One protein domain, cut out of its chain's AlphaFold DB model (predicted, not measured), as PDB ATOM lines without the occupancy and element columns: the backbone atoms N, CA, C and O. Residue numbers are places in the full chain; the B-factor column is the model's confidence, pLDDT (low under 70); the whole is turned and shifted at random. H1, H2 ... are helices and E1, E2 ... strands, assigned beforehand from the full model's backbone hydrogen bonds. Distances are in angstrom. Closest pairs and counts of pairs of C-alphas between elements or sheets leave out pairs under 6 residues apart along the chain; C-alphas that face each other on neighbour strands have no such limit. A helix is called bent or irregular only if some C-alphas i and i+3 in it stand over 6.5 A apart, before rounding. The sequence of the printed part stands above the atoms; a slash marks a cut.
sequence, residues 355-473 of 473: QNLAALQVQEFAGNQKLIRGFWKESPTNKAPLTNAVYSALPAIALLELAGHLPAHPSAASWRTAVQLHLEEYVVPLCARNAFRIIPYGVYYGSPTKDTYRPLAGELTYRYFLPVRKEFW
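This is residues 355 to 473 of the 473 residues of an uncharacterized protein of Candidatus Raymondbacteria bacterium RIFOXYD12_FULL_49_13 (UniProt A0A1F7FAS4). A helical hairpin, H2 and H3, makes one end and a small sheet the other, while residues 360 to 393, with no named element, loop through the middle. The 119 printed residues, under half in named elements, give H1, H2, H3, E1, E2, E3, class mixed, and an antiparallel sheet ordered E1, E3, E2. It is compact, radius of gyration of the C-alphas 15.2 A, spanning 50 by 34 by 32 A.

Start at H1, residues 355 to 359, which only just touches H2, residues 394 to 405, through residues 395 to 399 alone, with 3 pairs of C-alphas within 8 A, the closest Leu 357 and Pro 395, 7.1 A. H2 forms a hairpin with H3, residues 412 to 431, at a shallow tilt of 32 degrees, opposite ways; the closest C-alphas, Ala 403 and Ala 412, are 4.7 A apart. In H1 and H2 every O i to N i+4 pair is within hydrogen-bond range, in H3 13 of 16. E3, residues 460 to 463, is antiparallel to E1, residues 442 to 445, with N 444 and O 461 at 2.8 A, and forms a hairpin with E2, residues 454 to 457, with N 456 and O 460 at 2.9 A. H3 only grazes this sheet, with residues 426 to 430.

Find C-alpha 355 at (-2.192, 86.398, 26.977), where H1 begins. H2 runs 16.1 A and H3 27.3 A; H3 is only just irregular, C-alphas 425 and 428 being 6.6 A apart. E3 ends at C-alpha 463, (5.116, 75.690, 0.671).

The farthest C-alphas, Ala 408 and Glu 471, are 52.0 A apart. The printed part has no cut; the link from H1 to H2 is long. Residues 469 to 473 are under 70 in pLDDT.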
ATOM      1  N   GLN A 355      -3.267  87.173  26.346       97.25
ATOM      2  CA  GLN A 355      -2.192  86.398  26.977       97.25
ATOM      3  C   GLN A 355      -2.145  84.966  26.461       97.25
ATOM      4  O   GLN A 355      -1.075  84.474  26.107       97.25
ATOM      5  N   ASN A 356      -3.305  84.313  26.360       97.12
ATOM      6  CA  ASN A 356      -3.392  82.955  25.826       97.12
ATOM      7  C   ASN A 356      -2.876  82.893  24.381       97.12
ATOM      8  O   ASN A 356      -2.144  81.973  24.020       97.12
ATOM      9  N   LEU A 357      -3.209  83.896  23.565       98.06
ATOM     10  CA  LEU A 357      -2.749  84.003  22.186       98.06
ATOM     11  C   LEU A 357      -1.235  84.233  22.094       98.06
ATOM     12  O   LEU A 357      -0.561  83.584  21.295       98.06
ATOM     13  N   ALA A 358      -0.684  85.119  22.926       97.19
ATOM     14  CA  ALA A 358       0.756  85.364  22.992       97.19
ATOM     15  C   ALA A 358       1.531  84.118  23.465       97.19
ATOM     16  O   ALA A 358       2.590  83.807  22.923       97.19
ATOM     17  N   ALA A 359       0.977  83.347  24.406       96.31
ATOM     18  CA  ALA A 359       1.576  82.103  24.899       96.31
ATOM     19  C   ALA A 359       1.651  80.986  23.833       96.31
ATOM     20  O   ALA A 359       2.446  80.049  23.955       96.31
ATOM     21  N   LEU A 360       0.842  81.075  22.771       97.50
ATOM     22  CA  LEU A 360       0.874  80.140  21.644       97.50
ATOM     23  C   LEU A 360       1.932  80.489  20.592       97.50
ATOM     24  O   LEU A 360       2.194  79.662  19.713       97.50
ATOM     25  N   GLN A 361       2.571  81.656  20.688       97.75
ATOM     26  CA  GLN A 361       3.673  82.023  19.809       97.75
ATOM     27  C   GLN A 361       4.924  81.185  20.116       97.75
ATOM     28  O   GLN A 361       5.290  80.939  21.266       97.75
ATOM     29  N   VAL A 362       5.602  80.730  19.068       96.38
ATOM     30  CA  VAL A 362       6.911  80.076  19.137       96.38
ATOM     31  C   VAL A 362       7.975  81.168  19.209       96.38
ATOM     32  O   VAL A 362       8.413  81.666  18.180       96.38
ATOM     33  N   GLN A 363       8.340  81.597  20.420       95.38
ATOM     34  CA  GLN A 363       9.283  82.712  20.613       95.38
ATOM     35  C   GLN A 363      10.757  82.315  20.470       95.38
ATOM     36  O   GLN A 363      11.585  83.148  20.116       95.38
ATOM     37  N   GLU A 364      11.072  81.044  20.706       94.25
ATOM     38  CA  GLU A 364      12.410  80.485  20.514       94.25
ATOM     39  C   GLU A 364      12.518  79.794  19.157       94.25
ATOM     40  O   GLU A 364      11.518  79.347  18.591       94.25
ATOM     41  N   PHE A 365      13.736  79.671  18.635       93.62
ATOM     42  CA  PHE A 365      13.949  78.886  17.427       93.62
ATOM     43  C   PHE A 365      13.619  77.408  17.680       93.62
ATOM     44  O   PHE A 365      14.130  76.788  18.610       93.62
ATOM     45  N   ALA A 366      12.743  76.836  16.851       84.75
ATOM     46  CA  ALA A 366      12.361  75.431  16.962       84.75
ATOM     47  C   ALA A 366      13.453  74.508  16.396       84.75
ATOM     48  O   ALA A 366      13.874  74.696  15.257       84.75
ATOM     49  N   GLY A 367      13.870  73.487  17.150       82.06
ATOM     50  CA  GLY A 367      14.940  72.569  16.740       82.06
ATOM     51  C   GLY A 367      16.311  73.257  16.671       82.06
ATOM     52  O   GLY A 367      16.591  74.170  17.437       82.06
ATOM     53  N   ASN A 368      17.167  72.830  15.736       85.06
ATOM     54  CA  ASN A 368      18.544  73.339  15.605       85.06
ATOM     55  C   ASN A 368      18.707  74.476  14.571       85.06
ATOM     56  O   ASN A 368      19.832  74.865  14.256       85.06
ATOM     57  N   GLN A 369      17.612  74.997  14.004       91.94
ATOM     58  CA  GLN A 369      17.662  76.103  13.034       91.94
ATOM     59  C   GLN A 369      17.693  77.472  13.721       91.94
ATOM     60  O   GLN A 369      17.305  77.595  14.873       91.94
ATOM     61  N   LYS A 370      18.150  78.506  13.006       93.31
ATOM     62  CA  LYS A 370      18.194  79.906  13.477       93.31
ATOM     63  C   LYS A 370      17.636  80.898  12.445       93.31
ATOM     64  O   LYS A 370      18.014  82.062  12.436       93.31
ATOM     65  N   LEU A 371      16.813  80.413  11.514       92.69
ATOM     66  CA  LEU A 371      16.263  81.212  10.420       92.69
ATOM     67  C   LEU A 371      14.932  81.866  10.765       92.69
ATOM     68  O   LEU A 371      14.717  82.996  10.341       92.69
ATOM     69  N   ILE A 372      14.031  81.150  11.448       95.50
ATOM     70  CA  ILE A 372      12.694  81.670  11.741       95.50
ATOM     71  C   ILE A 372      12.184  81.347  13.144       95.50
ATOM     72  O   ILE A 372      12.417  80.261  13.684       95.50
ATOM     73  N   ARG A 373      11.412  82.280  13.699       96.19
ATOM     74  CA  ARG A 373      10.641  82.173  14.950       96.19
ATOM     75  C   ARG A 373       9.531  83.231  14.953       96.19
ATOM     76  O   ARG A 373       9.447  84.047  14.052       96.19
ATOM     77  N   GLY A 374       8.646  83.216  15.940       96.06
ATOM     78  CA  GLY A 374       7.549  84.183  16.051       96.06
ATOM     79  C   GLY A 374       6.270  83.794  15.303       96.06
ATOM     80  O   GLY A 374       5.344  84.599  15.217       96.06
ATOM     81  N   PHE A 375       6.162  82.570  14.779       95.88
ATOM     82  CA  PHE A 375       4.892  82.015  14.292       95.88
ATOM     83  C   PHE A 375       4.054  81.434  15.435       95.88
ATOM     84  O   PHE A 375       4.569  81.139  16.512       95.88
ATOM     85  N   TRP A 376       2.754  81.249  15.210       97.62
ATOM     86  CA  TRP A 376       1.860  80.627  16.189       97.62
ATOM     87  C   TRP A 376       1.769  79.123  15.996       97.62
ATOM     88  O   TRP A 376       1.884  78.626  14.880       97.62
ATOM     89  N   LYS A 377       1.532  78.402  17.091       97.12
ATOM     90  CA  LYS A 377       1.103  76.998  17.065       97.12
ATOM     91  C   LYS A 377      -0.360  76.908  16.628       97.12
ATOM     92  O   LYS A 377      -1.105  77.873  16.785       97.12
ATOM     93  N   GLU A 378      -0.796  75.750  16.154       96.25
ATOM     94  CA  GLU A 378      -2.211  75.491  15.858       96.25
ATOM     95  C   GLU A 378      -3.068  75.563  17.135       96.25
ATOM     96  O   GLU A 378      -4.150  76.155  17.155       96.25
ATOM     97  N   SER A 379      -2.575  74.977  18.233       96.69
ATOM     98  CA  SER A 379      -3.290  74.947  19.508       96.69
ATOM     99  C   SER A 379      -2.376  74.695  20.719       96.69
ATOM    100  O   SER A 379      -1.181  74.415  20.564       96.69
ATOM    101  N   PRO A 380      -2.903  74.743  21.962       95.06
ATOM    102  CA  PRO A 380      -2.138  74.347  23.145       95.06
ATOM    103  C   PRO A 380      -1.635  72.896  23.099       95.06
ATOM    104  O   PRO A 380      -0.559  72.613  23.631       95.06
ATOM    105  N   THR A 381      -2.375  71.988  22.457       95.81
ATOM    106  CA  THR A 381      -2.050  70.553  22.372       95.81
ATOM    107  C   THR A 381      -1.354  70.170  21.068       95.81
ATOM    108  O   THR A 381      -0.560  69.235  21.060       95.81
ATOM    109  N   ASN A 382      -1.580  70.912  19.983       94.81
ATOM    110  CA  ASN A 382      -0.935  70.709  18.692       94.81
ATOM    111  C   ASN A 382       0.155  71.764  18.469       94.81
ATOM    112  O   ASN A 382      -0.127  72.935  18.214       94.81
ATOM    113  N   LYS A 383       1.415  71.330  18.551       92.81
ATOM    114  CA  LYS A 383       2.595  72.197  18.419       92.81
ATOM    115  C   LYS A 383       2.985  72.501  16.968       92.81
ATOM    116  O   LYS A 383       3.956  73.230  16.770       92.81
ATOM    117  N   ALA A 384       2.268  71.963  15.977       93.38
ATOM    118  CA  ALA A 384       2.490  72.306  14.577       93.38
ATOM    119  C   ALA A 384       2.303  73.819  14.350       93.38
ATOM    120  O   ALA A 384       1.472  74.425  15.036       93.38
ATOM    121  N   PRO A 385       3.043  74.437  13.411       94.75
ATOM    122  CA  PRO A 385       2.798  75.821  13.026       94.75
ATOM    123  C   PRO A 385       1.363  75.996  12.511       94.75
ATOM    124  O   PRO A 385       0.848  75.142  11.788       94.75
ATOM    125  N   LEU A 386       0.730  77.109  12.875       95.19
ATOM    126  CA  LEU A 386      -0.582  77.508  12.384       95.19
ATOM    127  C   LEU A 386      -0.520  77.671  10.864       95.19
ATOM    128  O   LEU A 386       0.260  78.477  10.353       95.19
ATOM    129  N   THR A 387      -1.384  76.955  10.147       91.56
ATOM    130  CA  THR A 387      -1.531  77.114   8.693       91.56
ATOM    131  C   THR A 387      -2.990  77.359   8.345       91.56
ATOM    132  O   THR A 387      -3.865  76.553   8.656       91.56
ATOM    133  N   ASN A 388      -3.278  78.499   7.717       90.81
ATOM    134  CA  ASN A 388      -4.642  78.877   7.368       90.81
ATOM    135  C   ASN A 388      -4.656  79.784   6.132       90.81
ATOM    136  O   ASN A 388      -3.938  80.779   6.088       90.81
ATOM    137  N   ALA A 389      -5.486  79.453   5.140       89.31
ATOM    138  CA  ALA A 389      -5.538  80.184   3.872       89.31
ATOM    139  C   ALA A 389      -6.195  81.568   3.993       89.31
ATOM    140  O   ALA A 389      -5.934  82.437   3.171       89.31
ATOM    141  N   VAL A 390      -7.045  81.761   5.004       89.75
ATOM    142  CA  VAL A 390      -7.878  82.961   5.158       89.75
ATOM    143  C   VAL A 390      -7.428  83.792   6.360       89.75
ATOM    144  O   VAL A 390      -7.376  85.016   6.304       89.75
ATOM    145  N   TYR A 391      -7.062  83.124   7.455       91.94
ATOM    146  CA  TYR A 391      -6.943  83.736   8.779       91.94
ATOM    147  C   TYR A 391      -5.525  83.726   9.361       91.94
ATOM    148  O   TYR A 391      -5.350  84.006  10.546       91.94
ATOM    149  N   SER A 392      -4.504  83.408   8.563       91.38
ATOM    150  CA  SER A 392      -3.113  83.276   9.034       91.38
ATOM    151  C   SER A 392      -2.551  84.544   9.679       91.38
ATOM    152  O   SER A 392      -1.767  84.449  10.620       91.38
ATOM    153  N   ALA A 393      -2.979  85.725   9.225       94.12
ATOM    154  CA  ALA A 393      -2.551  87.008   9.783       94.12
ATOM    155  C   ALA A 393      -3.361  87.456  11.014       94.12
ATOM    156  O   ALA A 393      -2.948  88.387  11.712       94.12
ATOM    157  N   LEU A 394      -4.513  86.827  11.297       95.81
ATOM    158  CA  LEU A 394      -5.415  87.297  12.351       95.81
ATOM    159  C   LEU A 394      -4.790  87.314  13.754       95.81
ATOM    160  O   LEU A 394      -5.057  88.285  14.458       95.81
ATOM    161  N   PRO A 395      -3.949  86.348  14.182       98.12
ATOM    162  CA  PRO A 395      -3.320  86.409  15.503       98.12
ATOM    163  C   PRO A 395      -2.512  87.692  15.729       98.12
ATOM    164  O   PRO A 395      -2.669  88.365  16.748       98.12
ATOM    165  N   ALA A 396      -1.693  88.075  14.744       98.06
ATOM    166  CA  ALA A 396      -0.896  89.293  14.809       98.06
ATOM    167  C   ALA A 396      -1.784  90.549  14.798       98.06
ATOM    168  O   ALA A 396      -1.579  91.460  15.600       98.06
ATOM    169  N   ILE A 397      -2.810  90.578  13.938       97.44
ATOM    170  CA  ILE A 397      -3.778  91.683  13.881       97.44
ATOM    171  C   ILE A 397      -4.515  91.830  15.219       97.44
ATOM    172  O   ILE A 397      -4.647  92.941  15.722       97.44
ATOM    173  N   ALA A 398      -4.952  90.730  15.831       98.38
ATOM    174  CA  ALA A 398      -5.672  90.741  17.099       98.38
ATOM    175  C   ALA A 398      -4.819  91.279  18.255       98.38
ATOM    176  O   ALA A 398      -5.304  92.094  19.038       98.38
ATOM    177  N   LEU A 399      -3.539  90.896  18.337       98.69
ATOM    178  CA  LEU A 399      -2.618  91.448  19.337       98.69
ATOM    179  C   LEU A 399      -2.330  92.940  19.109       98.69
ATOM    180  O   LEU A 399      -2.250  93.694  20.082       98.69
ATOM    181  N   LEU A 400      -2.215  93.388  17.852       97.88
ATOM    182  CA  LEU A 400      -2.076  94.816  17.535       97.88
ATOM    183  C   LEU A 400      -3.313  95.616  17.943       97.88
ATOM    184  O   LEU A 400      -3.179  96.660  18.583       97.88
ATOM    185  N   GLU A 401      -4.505  95.131  17.593       97.38
ATOM    186  CA  GLU A 401      -5.770  95.755  17.979       97.38
ATOM    187  C   GLU A 401      -5.856  95.830  19.505       97.38
ATOM    188  O   GLU A 401      -6.046  96.914  20.052       97.38
ATOM    189  N   LEU A 402      -5.599  94.727  20.211       98.50
ATOM    190  CA  LEU A 402      -5.610  94.680  21.672       98.50
ATOM    191  C   LEU A 402      -4.663  95.713  22.298       98.50
ATOM    192  O   LEU A 402      -5.075  96.489  23.161       98.50
ATOM    193  N   ALA A 403      -3.417  95.784  21.824       98.19
ATOM    194  CA  ALA A 403      -2.429  96.745  22.308       98.19
ATOM    195  C   ALA A 403      -2.797  98.206  22.001       98.19
ATOM    196  O   ALA A 403      -2.434  99.106  22.763       98.19
ATOM    197  N   GLY A 404      -3.488  98.446  20.884       96.75
ATOM    198  CA  GLY A 404      -4.000  99.760  20.503       96.75
ATOM    199  C   GLY A 404      -5.189 100.212  21.351       96.75
ATOM    200  O   GLY A 404      -5.300 101.396  21.652       96.75
ATOM    201  N   HIS A 405      -6.051  99.284  21.775       96.00
ATOM    202  CA  HIS A 405      -7.239  99.596  22.575       96.00
ATOM    203  C   HIS A 405      -6.981  99.659  24.069       96.00
ATOM    204  O   HIS A 405      -7.646 100.418  24.770       96.00
ATOM    205  N   LEU A 406      -6.033  98.862  24.560       97.25
ATOM    206  CA  LEU A 406      -5.641  98.831  25.964       97.25
ATOM    207  C   LEU A 406      -4.184  99.298  26.118       97.25
ATOM    208  O   LEU A 406      -3.353  98.547  26.629       97.25
ATOM    209  N   PRO A 407      -3.829 100.530  25.691       97.00
ATOM    210  CA  PRO A 407      -2.437 100.980  25.666       97.00
ATOM    211  C   PRO A 407      -1.817 101.103  27.064       97.00
ATOM    212  O   PRO A 407      -0.604 100.974  27.193       97.00
ATOM    213  N   ALA A 408      -2.637 101.319  28.097       96.50
ATOM    214  CA  ALA A 408      -2.209 101.408  29.493       96.50
ATOM    215  C   ALA A 408      -2.129 100.045  30.208       96.50
ATOM    216  O   ALA A 408      -1.723  99.984  31.367       96.50
ATOM    217  N   HIS A 409      -2.529  98.944  29.556       97.56
ATOM    218  CA  HIS A 409      -2.427  97.621  30.164       97.56
ATOM    219  C   HIS A 409      -0.944  97.229  30.328       97.56
ATOM    220  O   HIS A 409      -0.175  97.415  29.382       97.56
ATOM    221  N   PRO A 410      -0.519  96.630  31.460       97.38
ATOM    222  CA  PRO A 410       0.893  96.297  31.700       97.38
ATOM    223  C   PRO A 410       1.544  95.430  30.609       97.38
ATOM    224  O   PRO A 410       2.741  95.523  30.362       97.38
ATOM    225  N   SER A 411       0.755  94.604  29.919       97.25
ATOM    226  CA  SER A 411       1.220  93.745  28.815       97.25
ATOM    227  C   SER A 411       1.101  94.364  27.417       97.25
ATOM    228  O   SER A 411       1.404  93.708  26.428       97.25
ATOM    229  N   ALA A 412       0.680  95.623  27.291       97.69
ATOM    230  CA  ALA A 412       0.504  96.252  25.982       97.69
ATOM    231  C   ALA A 412       1.814  96.339  25.181       97.69
ATOM    232  O   ALA A 412       1.801  96.253  23.951       97.69
ATOM    233  N   ALA A 413       2.952  96.500  25.861       97.81
ATOM    234  CA  ALA A 413       4.264  96.454  25.226       97.81
ATOM    235  C   ALA A 413       4.601  95.041  24.723       97.81
ATOM    236  O   ALA A 413       4.996  94.893  23.570       97.81
ATOM    237  N   SER A 414       4.363  93.998  25.528       97.25
ATOM    238  CA  SER A 414       4.693  92.623  25.136       97.25
ATOM    239  C   SER A 414       3.848  92.123  23.963       97.25
ATOM    240  O   SER A 414       4.368  91.413  23.107       97.25
ATOM    241  N   TRP A 415       2.584  92.541  23.845       98.25
ATOM    242  CA  TRP A 415       1.768  92.239  22.662       98.25
ATOM    243  C   TRP A 415       2.339  92.869  21.383       98.25
ATOM    244  O   TRP A 415       2.367  92.213  20.343       98.25
ATOM    245  N   ARG A 416       2.856  94.106  21.451       98.31
ATOM    246  CA  ARG A 416       3.553  94.740  20.314       98.31
ATOM    247  C   ARG A 416       4.844  94.001  19.974       98.31
ATOM    248  O   ARG A 416       5.094  93.750  18.801       98.31
ATOM    249  N   THR A 417       5.617  93.604  20.983       97.88
ATOM    250  CA  THR A 417       6.840  92.812  20.800       97.88
ATOM    251  C   THR A 417       6.553  91.461  20.145       97.88
ATOM    252  O   THR A 417       7.275  91.073  19.235       97.88
ATOM    253  N   ALA A 418       5.474  90.771  20.526       98.06
ATOM    254  CA  ALA A 418       5.066  89.522  19.878       98.06
ATOM    255  C   ALA A 418       4.777  89.728  18.380       98.06
ATOM    256  O   ALA A 418       5.191  88.929  17.540       98.06
ATOM    257  N   VAL A 419       4.110  90.825  18.018       98.38
ATOM    258  CA  VAL A 419       3.844  91.147  16.609       98.38
ATOM    259  C   VAL A 419       5.126  91.516  15.867       98.38
ATOM    260  O   VAL A 419       5.332  91.044  14.751       98.38
ATOM    261  N   GLN A 420       6.000  92.315  16.479       98.25
ATOM    262  CA  GLN A 420       7.303  92.650  15.909       98.25
ATOM    263  C   GLN A 420       8.112  91.382  15.617       98.25
ATOM    264  O   GLN A 420       8.569  91.204  14.491       98.25
ATOM    265  N   LEU A 421       8.184  90.462  16.585       98.19
ATOM    266  CA  LEU A 421       8.842  89.169  16.428       98.19
ATOM    267  C   LEU A 421       8.264  88.389  15.240       98.19
ATOM    268  O   LEU A 421       9.010  87.878  14.415       98.19
ATOM    269  N   HIS A 422       6.938  88.332  15.105       97.69
ATOM    270  CA  HIS A 422       6.304  87.663  13.970       97.69
ATOM    271  C   HIS A 422       6.692  88.281  12.619       97.69
ATOM    272  O   HIS A 422       6.963  87.568  11.651       97.69
ATOM    273  N   LEU A 423       6.712  89.608  12.527       97.31
ATOM    274  CA  LEU A 423       7.029  90.287  11.277       97.31
ATOM    275  C   LEU A 423       8.507  90.127  10.910       97.31
ATOM    276  O   LEU A 423       8.816  89.735   9.785       97.31
ATOM    277  N   GLU A 424       9.403  90.401  11.855       97.62
ATOM    278  CA  GLU A 424      10.848  90.453  11.626       97.62
ATOM    279  C   GLU A 424      11.483  89.065  11.513       97.62
ATOM    280  O   GLU A 424      12.401  88.885  10.716       97.62
ATOM    281  N   GLU A 425      10.973  88.074  12.250       97.12
ATOM    282  CA  GLU A 425      11.616  86.760  12.395       97.12
ATOM    283  C   GLU A 425      10.818  85.617  11.749       97.12
ATOM    284  O   GLU A 425      11.280  84.478  11.724       97.12
ATOM    285  N   TYR A 426       9.633  85.884  11.191       95.94
ATOM    286  CA  TYR A 426       8.872  84.892  10.423       95.94
ATOM    287  C   TYR A 426       8.459  85.412   9.048       95.94
ATOM    288  O   TYR A 426       8.879  84.857   8.031       95.94
ATOM    289  N   VAL A 427       7.679  86.495   8.985       95.81
ATOM    290  CA  VAL A 427       7.113  86.985   7.715       95.81
ATOM    291  C   VAL A 427       8.204  87.481   6.767       95.81
ATOM    292  O   VAL A 427       8.267  87.030   5.623       95.81
ATOM    293  N   VAL A 428       9.077  88.386   7.219       95.56
ATOM    294  CA  VAL A 428      10.132  88.976   6.379       95.56
ATOM    295  C   VAL A 428      11.131  87.921   5.875       95.56
ATOM    296  O   VAL A 428      11.367  87.894   4.660       95.56
ATOM    297  N   PRO A 429      11.677  87.017   6.718       94.56
ATOM    298  CA  PRO A 429      12.583  85.966   6.258       94.56
ATOM    299  C   PRO A 429      11.945  85.017   5.241       94.56
ATOM    300  O   PRO A 429      12.601  84.645   4.268       94.56
ATOM    301  N   LEU A 430      10.670  84.649   5.424       94.19
ATOM    302  CA  LEU A 430       9.961  83.781   4.480       94.19
ATOM    303  C   LEU A 430       9.665  84.489   3.156       94.19
ATOM    304  O   LEU A 430       9.914  83.917   2.098       94.19
ATOM    305  N   CYS A 431       9.223  85.748   3.188       94.00
ATOM    306  CA  CYS A 431       9.022  86.531   1.966       94.00
ATOM    307  C   CYS A 431      10.329  86.710   1.188       94.00
ATOM    308  O   CYS A 431      10.315  86.808  -0.033       94.00
ATOM    309  N   ALA A 432      11.477  86.769   1.867       92.44
ATOM    310  CA  ALA A 432      12.776  86.924   1.221       92.44
ATOM    311  C   ALA A 432      13.245  85.698   0.420       92.44
ATOM    312  O   ALA A 432      14.245  85.802  -0.283       92.44
ATOM    313  N   ARG A 433      12.549  84.558   0.501       90.31
ATOM    314  CA  ARG A 433      12.866  83.349  -0.281       90.31
ATOM    315  C   ARG A 433      12.436  83.441  -1.746       90.31
ATOM    316  O   ARG A 433      12.911  82.682  -2.585       90.31
ATOM    317  N   ASN A 434      11.555  84.382  -2.068       93.31
ATOM    318  CA  ASN A 434      11.014  84.521  -3.407       93.31
ATOM    319  C   ASN A 434      11.020  85.983  -3.848       93.31
ATOM    320  O   ASN A 434      10.629  86.874  -3.093       93.31
ATOM    321  N   ALA A 435      11.432  86.233  -5.092       94.19
ATOM    322  CA  ALA A 435      11.514  87.578  -5.652       94.19
ATOM    323  C   ALA A 435      10.171  88.334  -5.610       94.19
ATOM    324  O   ALA A 435      10.158  89.551  -5.438       94.19
ATOM    325  N   PHE A 436       9.044  87.616  -5.679       93.75
ATOM    326  CA  PHE A 436       7.692  88.172  -5.571       93.75
ATOM    327  C   PHE A 436       7.293  88.546  -4.136       93.75
ATOM    328  O   PHE A 436       6.236  89.139  -3.935       93.75
ATOM    329  N   ARG A 437       8.119  88.213  -3.134       93.38
ATOM    330  CA  ARG A 437       7.870  88.460  -1.703       93.38
ATOM    331  C   ARG A 437       6.545  87.871  -1.204       93.38
ATOM    332  O   ARG A 437       5.891  88.443  -0.338       93.38
ATOM    333  N   ILE A 438       6.155  86.724  -1.758       92.06
ATOM    334  CA  ILE A 438       4.947  86.000  -1.353       92.06
ATOM    335  C   ILE A 438       5.195  85.356   0.012       92.06
ATOM    336  O   ILE A 438       6.208  84.684   0.205       92.06
ATOM    337  N   ILE A 439       4.253  85.526   0.939       91.56
ATOM    338  CA  ILE A 439       4.235  84.766   2.191       91.56
ATOM    339  C   ILE A 439       3.826  83.327   1.842       91.56
ATOM    340  O   ILE A 439       2.747  83.139   1.275       91.56
ATOM    341  N   PRO A 440       4.643  82.307   2.152       92.69
ATOM    342  CA  PRO A 440       4.250  80.919   1.956       92.69
ATOM    343  C   PRO A 440       2.933  80.594   2.672       92.69
ATOM    344  O   PRO A 440       2.677  81.106   3.761       92.69
ATOM    345  N   TYR A 441       2.128  79.692   2.101       92.31
ATOM    346  CA  TYR A 441       0.899  79.189   2.725       92.31
ATOM    347  C   TYR A 441       1.135  78.690   4.160       92.31
ATOM    348  O   TYR A 441       0.306  78.901   5.046       92.31
ATOM    349  N   GLY A 442       2.272  78.033   4.396       91.94
ATOM    350  CA  GLY A 442       2.623  77.566   5.726       91.94
ATOM    351  C   GLY A 442       4.039  77.026   5.843       91.94
ATOM    352  O   GLY A 442       4.678  76.672   4.845       91.94
ATOM    353  N   VAL A 443       4.483  76.944   7.095       94.12
ATOM    354  CA  VAL A 443       5.682  76.231   7.542       94.12
ATOM    355  C   VAL A 443       5.260  74.930   8.222       94.12
ATOM    356  O   VAL A 443       4.216  74.872   8.868       94.12
ATOM    357  N   TYR A 444       6.073  73.888   8.083       93.81
ATOM    358  CA  TYR A 444       5.798  72.543   8.578       93.81
ATOM    359  C   TYR A 444       7.041  71.938   9.217       93.81
ATOM    360  O   TYR A 444       8.161  72.279   8.845       93.81
ATOM    361  N   TYR A 445       6.833  70.999  10.136       92.06
ATOM    362  CA  TYR A 445       7.872  70.052  10.529       92.06
ATOM    363  C   TYR A 445       7.850  68.871   9.553       92.06
ATOM    364  O   TYR A 445       6.805  68.246   9.361       92.06
ATOM    365  N   GLY A 446       8.987  68.584   8.925       91.62
ATOM    366  CA  GLY A 446       9.109  67.552   7.902       91.62
ATOM    367  C   GLY A 446       8.208  67.811   6.694       91.62
ATOM    368  O   GLY A 446       7.938  68.953   6.332       91.62
ATOM    369  N   SER A 447       7.746  66.740   6.052       90.88
ATOM    370  CA  SER A 447       6.796  66.787   4.932       90.88
ATOM    371  C   SER A 447       5.555  65.975   5.311       90.88
ATOM    372  O   SER A 447       5.568  64.754   5.174       90.88
ATOM    373  N   PRO A 448       4.491  66.603   5.846       87.75
ATOM    374  CA  PRO A 448       3.344  65.874   6.397       87.75
ATOM    375  C   PRO A 448       2.477  65.174   5.337       87.75
ATOM    376  O   PRO A 448       1.601  64.387   5.686       87.75
ATOM    377  N   THR A 449       2.689  65.456   4.048       87.00
ATOM    378  CA  THR A 449       2.023  64.785   2.921       87.00
ATOM    379  C   THR A 449       3.055  64.358   1.873       87.00
ATOM    380  O   THR A 449       4.224  64.718   1.978       87.00
ATOM    381  N   LYS A 450       2.625  63.597   0.853       87.19
ATOM    382  CA  LYS A 450       3.485  63.167  -0.272       87.19
ATOM    383  C   LYS A 450       3.839  64.293  -1.255       87.19
ATOM    384  O   LYS A 450       4.671  64.087  -2.132       87.19
ATOM    385  N   ASP A 451       3.188  65.447  -1.137       87.31
ATOM    386  CA  ASP A 451       3.462  66.621  -1.963       87.31
ATOM    387  C   ASP A 451       4.893  67.141  -1.764       87.31
ATOM    388  O   ASP A 451       5.560  66.845  -0.774       87.31
ATOM    389  N   THR A 452       5.344  68.003  -2.672       87.69
ATOM    390  CA  THR A 452       6.647  68.659  -2.562       87.69
ATOM    391  C   THR A 452       6.634  69.787  -1.528       87.69
ATOM    392  O   THR A 452       5.880  70.755  -1.653       87.69
ATOM    393  N   TYR A 453       7.537  69.695  -0.551       93.00
ATOM    394  CA  TYR A 453       7.843  70.755   0.410       93.00
ATOM    395  C   TYR A 453       9.258  71.280   0.170       93.00
ATOM    396  O   TYR A 453      10.176  70.513  -0.124       93.00
ATOM    397  N   ARG A 454       9.448  72.594   0.300       93.94
ATOM    398  CA  ARG A 454      10.764  73.225   0.156       93.94
ATOM    399  C   ARG A 454      11.503  73.179   1.493       93.94
ATOM    400  O   ARG A 454      10.910  73.578   2.498       93.94
ATOM    401  N   PRO A 455      12.767  72.732   1.540       93.38
ATOM    402  CA  PRO A 455      13.568  72.802   2.759       93.38
ATOM    403  C   PRO A 455      13.749  74.254   3.214       93.38
ATOM    404  O   PRO A 455      14.068  75.113   2.393       93.38
ATOM    405  N   LEU A 456      13.558  74.530   4.508       91.44
ATOM    406  CA  LEU A 456      13.841  75.840   5.103       91.44
ATOM    407  C   LEU A 456      15.148  75.814   5.898       91.44
ATOM    408  O   LEU A 456      16.130  76.420   5.486       91.44
ATOM    409  N   ALA A 457      15.145  75.131   7.044       88.69
ATOM    410  CA  ALA A 457      16.315  74.865   7.878       88.69
ATOM    411  C   ALA A 457      15.959  73.885   9.001       88.69
ATOM    412  O   ALA A 457      14.841  73.898   9.520       88.69
ATOM    413  N   GLY A 458      16.930  73.069   9.416       89.31
ATOM    414  CA  GLY A 458      16.672  71.976  10.351       89.31
ATOM    415  C   GLY A 458      15.592  71.047   9.790       89.31
ATOM    416  O   GLY A 458      15.655  70.659   8.628       89.31
ATOM    417  N   GLU A 459      14.578  70.747  10.596       90.38
ATOM    418  CA  GLU A 459      13.427  69.931  10.184       90.38
ATOM    419  C   GLU A 459      12.301  70.750   9.537       90.38
ATOM    420  O   GLU A 459      11.269  70.192   9.170       90.38
ATOM    421  N   LEU A 460      12.458  72.073   9.423       93.81
ATOM    422  CA  LEU A 460      11.408  72.928   8.887       93.81
ATOM    423  C   LEU A 460      11.379  72.884   7.364       93.81
ATOM    424  O   LEU A 460      12.403  73.020   6.687       93.81
ATOM    425  N   THR A 461      10.167  72.789   6.835       94.88
ATOM    426  CA  THR A 461       9.866  72.950   5.416       94.88
ATOM    427  C   THR A 461       8.759  73.983   5.218       94.88
ATOM    428  O   THR A 461       8.096  74.396   6.171       94.88
ATOM    429  N   TYR A 462       8.554  74.438   3.985       94.25
ATOM    430  CA  TYR A 462       7.494  75.387   3.647       94.25
ATOM    431  C   TYR A 462       6.927  75.138   2.253       94.25
ATOM    432  O   TYR A 462       7.529  74.459   1.414       94.25
ATOM    433  N   ARG A 463       5.752  75.716   1.994       92.69
ATOM    434  CA  ARG A 463       5.116  75.690   0.671       92.69
ATOM    435  C   ARG A 463       4.318  76.955   0.400       92.69
ATOM    436  O   ARG A 463       3.721  77.516   1.312       92.69
ATOM    437  N   TYR A 464       4.268  77.368  -0.864       91.31
ATOM    438  CA  TYR A 464       3.504  78.544  -1.299       91.31
ATOM    439  C   TYR A 464       2.009  78.274  -1.465       91.31
ATOM    440  O   TYR A 464       1.208  79.185  -1.297       91.31
ATOM    441  N   PHE A 465       1.635  77.027  -1.756       88.94
ATOM    442  CA  PHE A 465       0.268  76.652  -2.105       88.94
ATOM    443  C   PHE A 465      -0.261  75.559  -1.186       88.94
ATOM    444  O   PHE A 465       0.513  74.768  -0.643       88.94
ATOM    445  N   LEU A 466      -1.584  75.518  -1.038       85.75
ATOM    446  CA  LEU A 466      -2.293  74.499  -0.272       85.75
ATOM    447  C   LEU A 466      -1.870  73.081  -0.705       85.75
ATOM    448  O   LEU A 466      -1.686  72.842  -1.900       85.75
ATOM    449  N   PRO A 467      -1.745  72.130   0.242       77.94
ATOM    450  CA  PRO A 467      -1.648  70.721  -0.103       77.94
ATOM    451  C   PRO A 467      -2.813  70.296  -0.981       77.94
ATOM    452  O   PRO A 467      -3.947  70.715  -0.726       77.94
ATOM    453  N   VAL A 468      -2.556  69.427  -1.957       77.69
ATOM    454  CA  VAL A 468      -3.639  68.816  -2.729       77.69
ATOM    455  C   VAL A 468      -4.386  67.886  -1.779       77.69
ATOM    456  O   VAL A 468      -3.949  66.781  -1.462       77.69
ATOM    457  N   ARG A 469      -5.505  68.364  -1.235       60.41
ATOM    458  CA  ARG A 469      -6.348  67.583  -0.332       60.41
ATOM    459  C   ARG A 469      -7.270  66.698  -1.170       60.41
ATOM    460  O   ARG A 469      -8.446  67.001  -1.287       60.41
ATOM    461  N   LYS A 470      -6.733  65.582  -1.673       47.91
ATOM    462  CA  LYS A 470      -7.456  64.529  -2.417       47.91
ATOM    463  C   LYS A 470      -7.973  64.947  -3.809       47.91
ATOM    464  O   LYS A 470      -8.289  66.102  -4.067       47.91
ATOM    465  N   GLU A 471      -8.040  63.956  -4.695       42.44
ATOM    466  CA  GLU A 471      -8.509  63.997  -6.090       42.44
ATOM    467  C   GLU A 471     -10.044  64.104  -6.184       42.44
ATOM    468  O   GLU A 471     -10.704  63.230  -6.736       42.44
ATOM    469  N   PHE A 472     -10.642  65.136  -5.593       41.31
ATOM    470  CA  PHE A 472     -12.076  65.395  -5.757       41.31
ATOM    471  C   PHE A 472     -12.277  66.795  -6.326       41.31
ATOM    472  O   PHE A 472     -12.596  67.734  -5.598       41.31
ATOM    473  N   TRP A 473     -12.051  66.900  -7.631       34.62
ATOM    474  CA  TRP A 473     -12.588  67.950  -8.487       34.62
ATOM    475  C   TRP A 473     -13.299  67.270  -9.646       34.62
ATOM    476  O   TRP A 473     -12.705  66.304 -10.180       34.62
TER     477      TRP A 473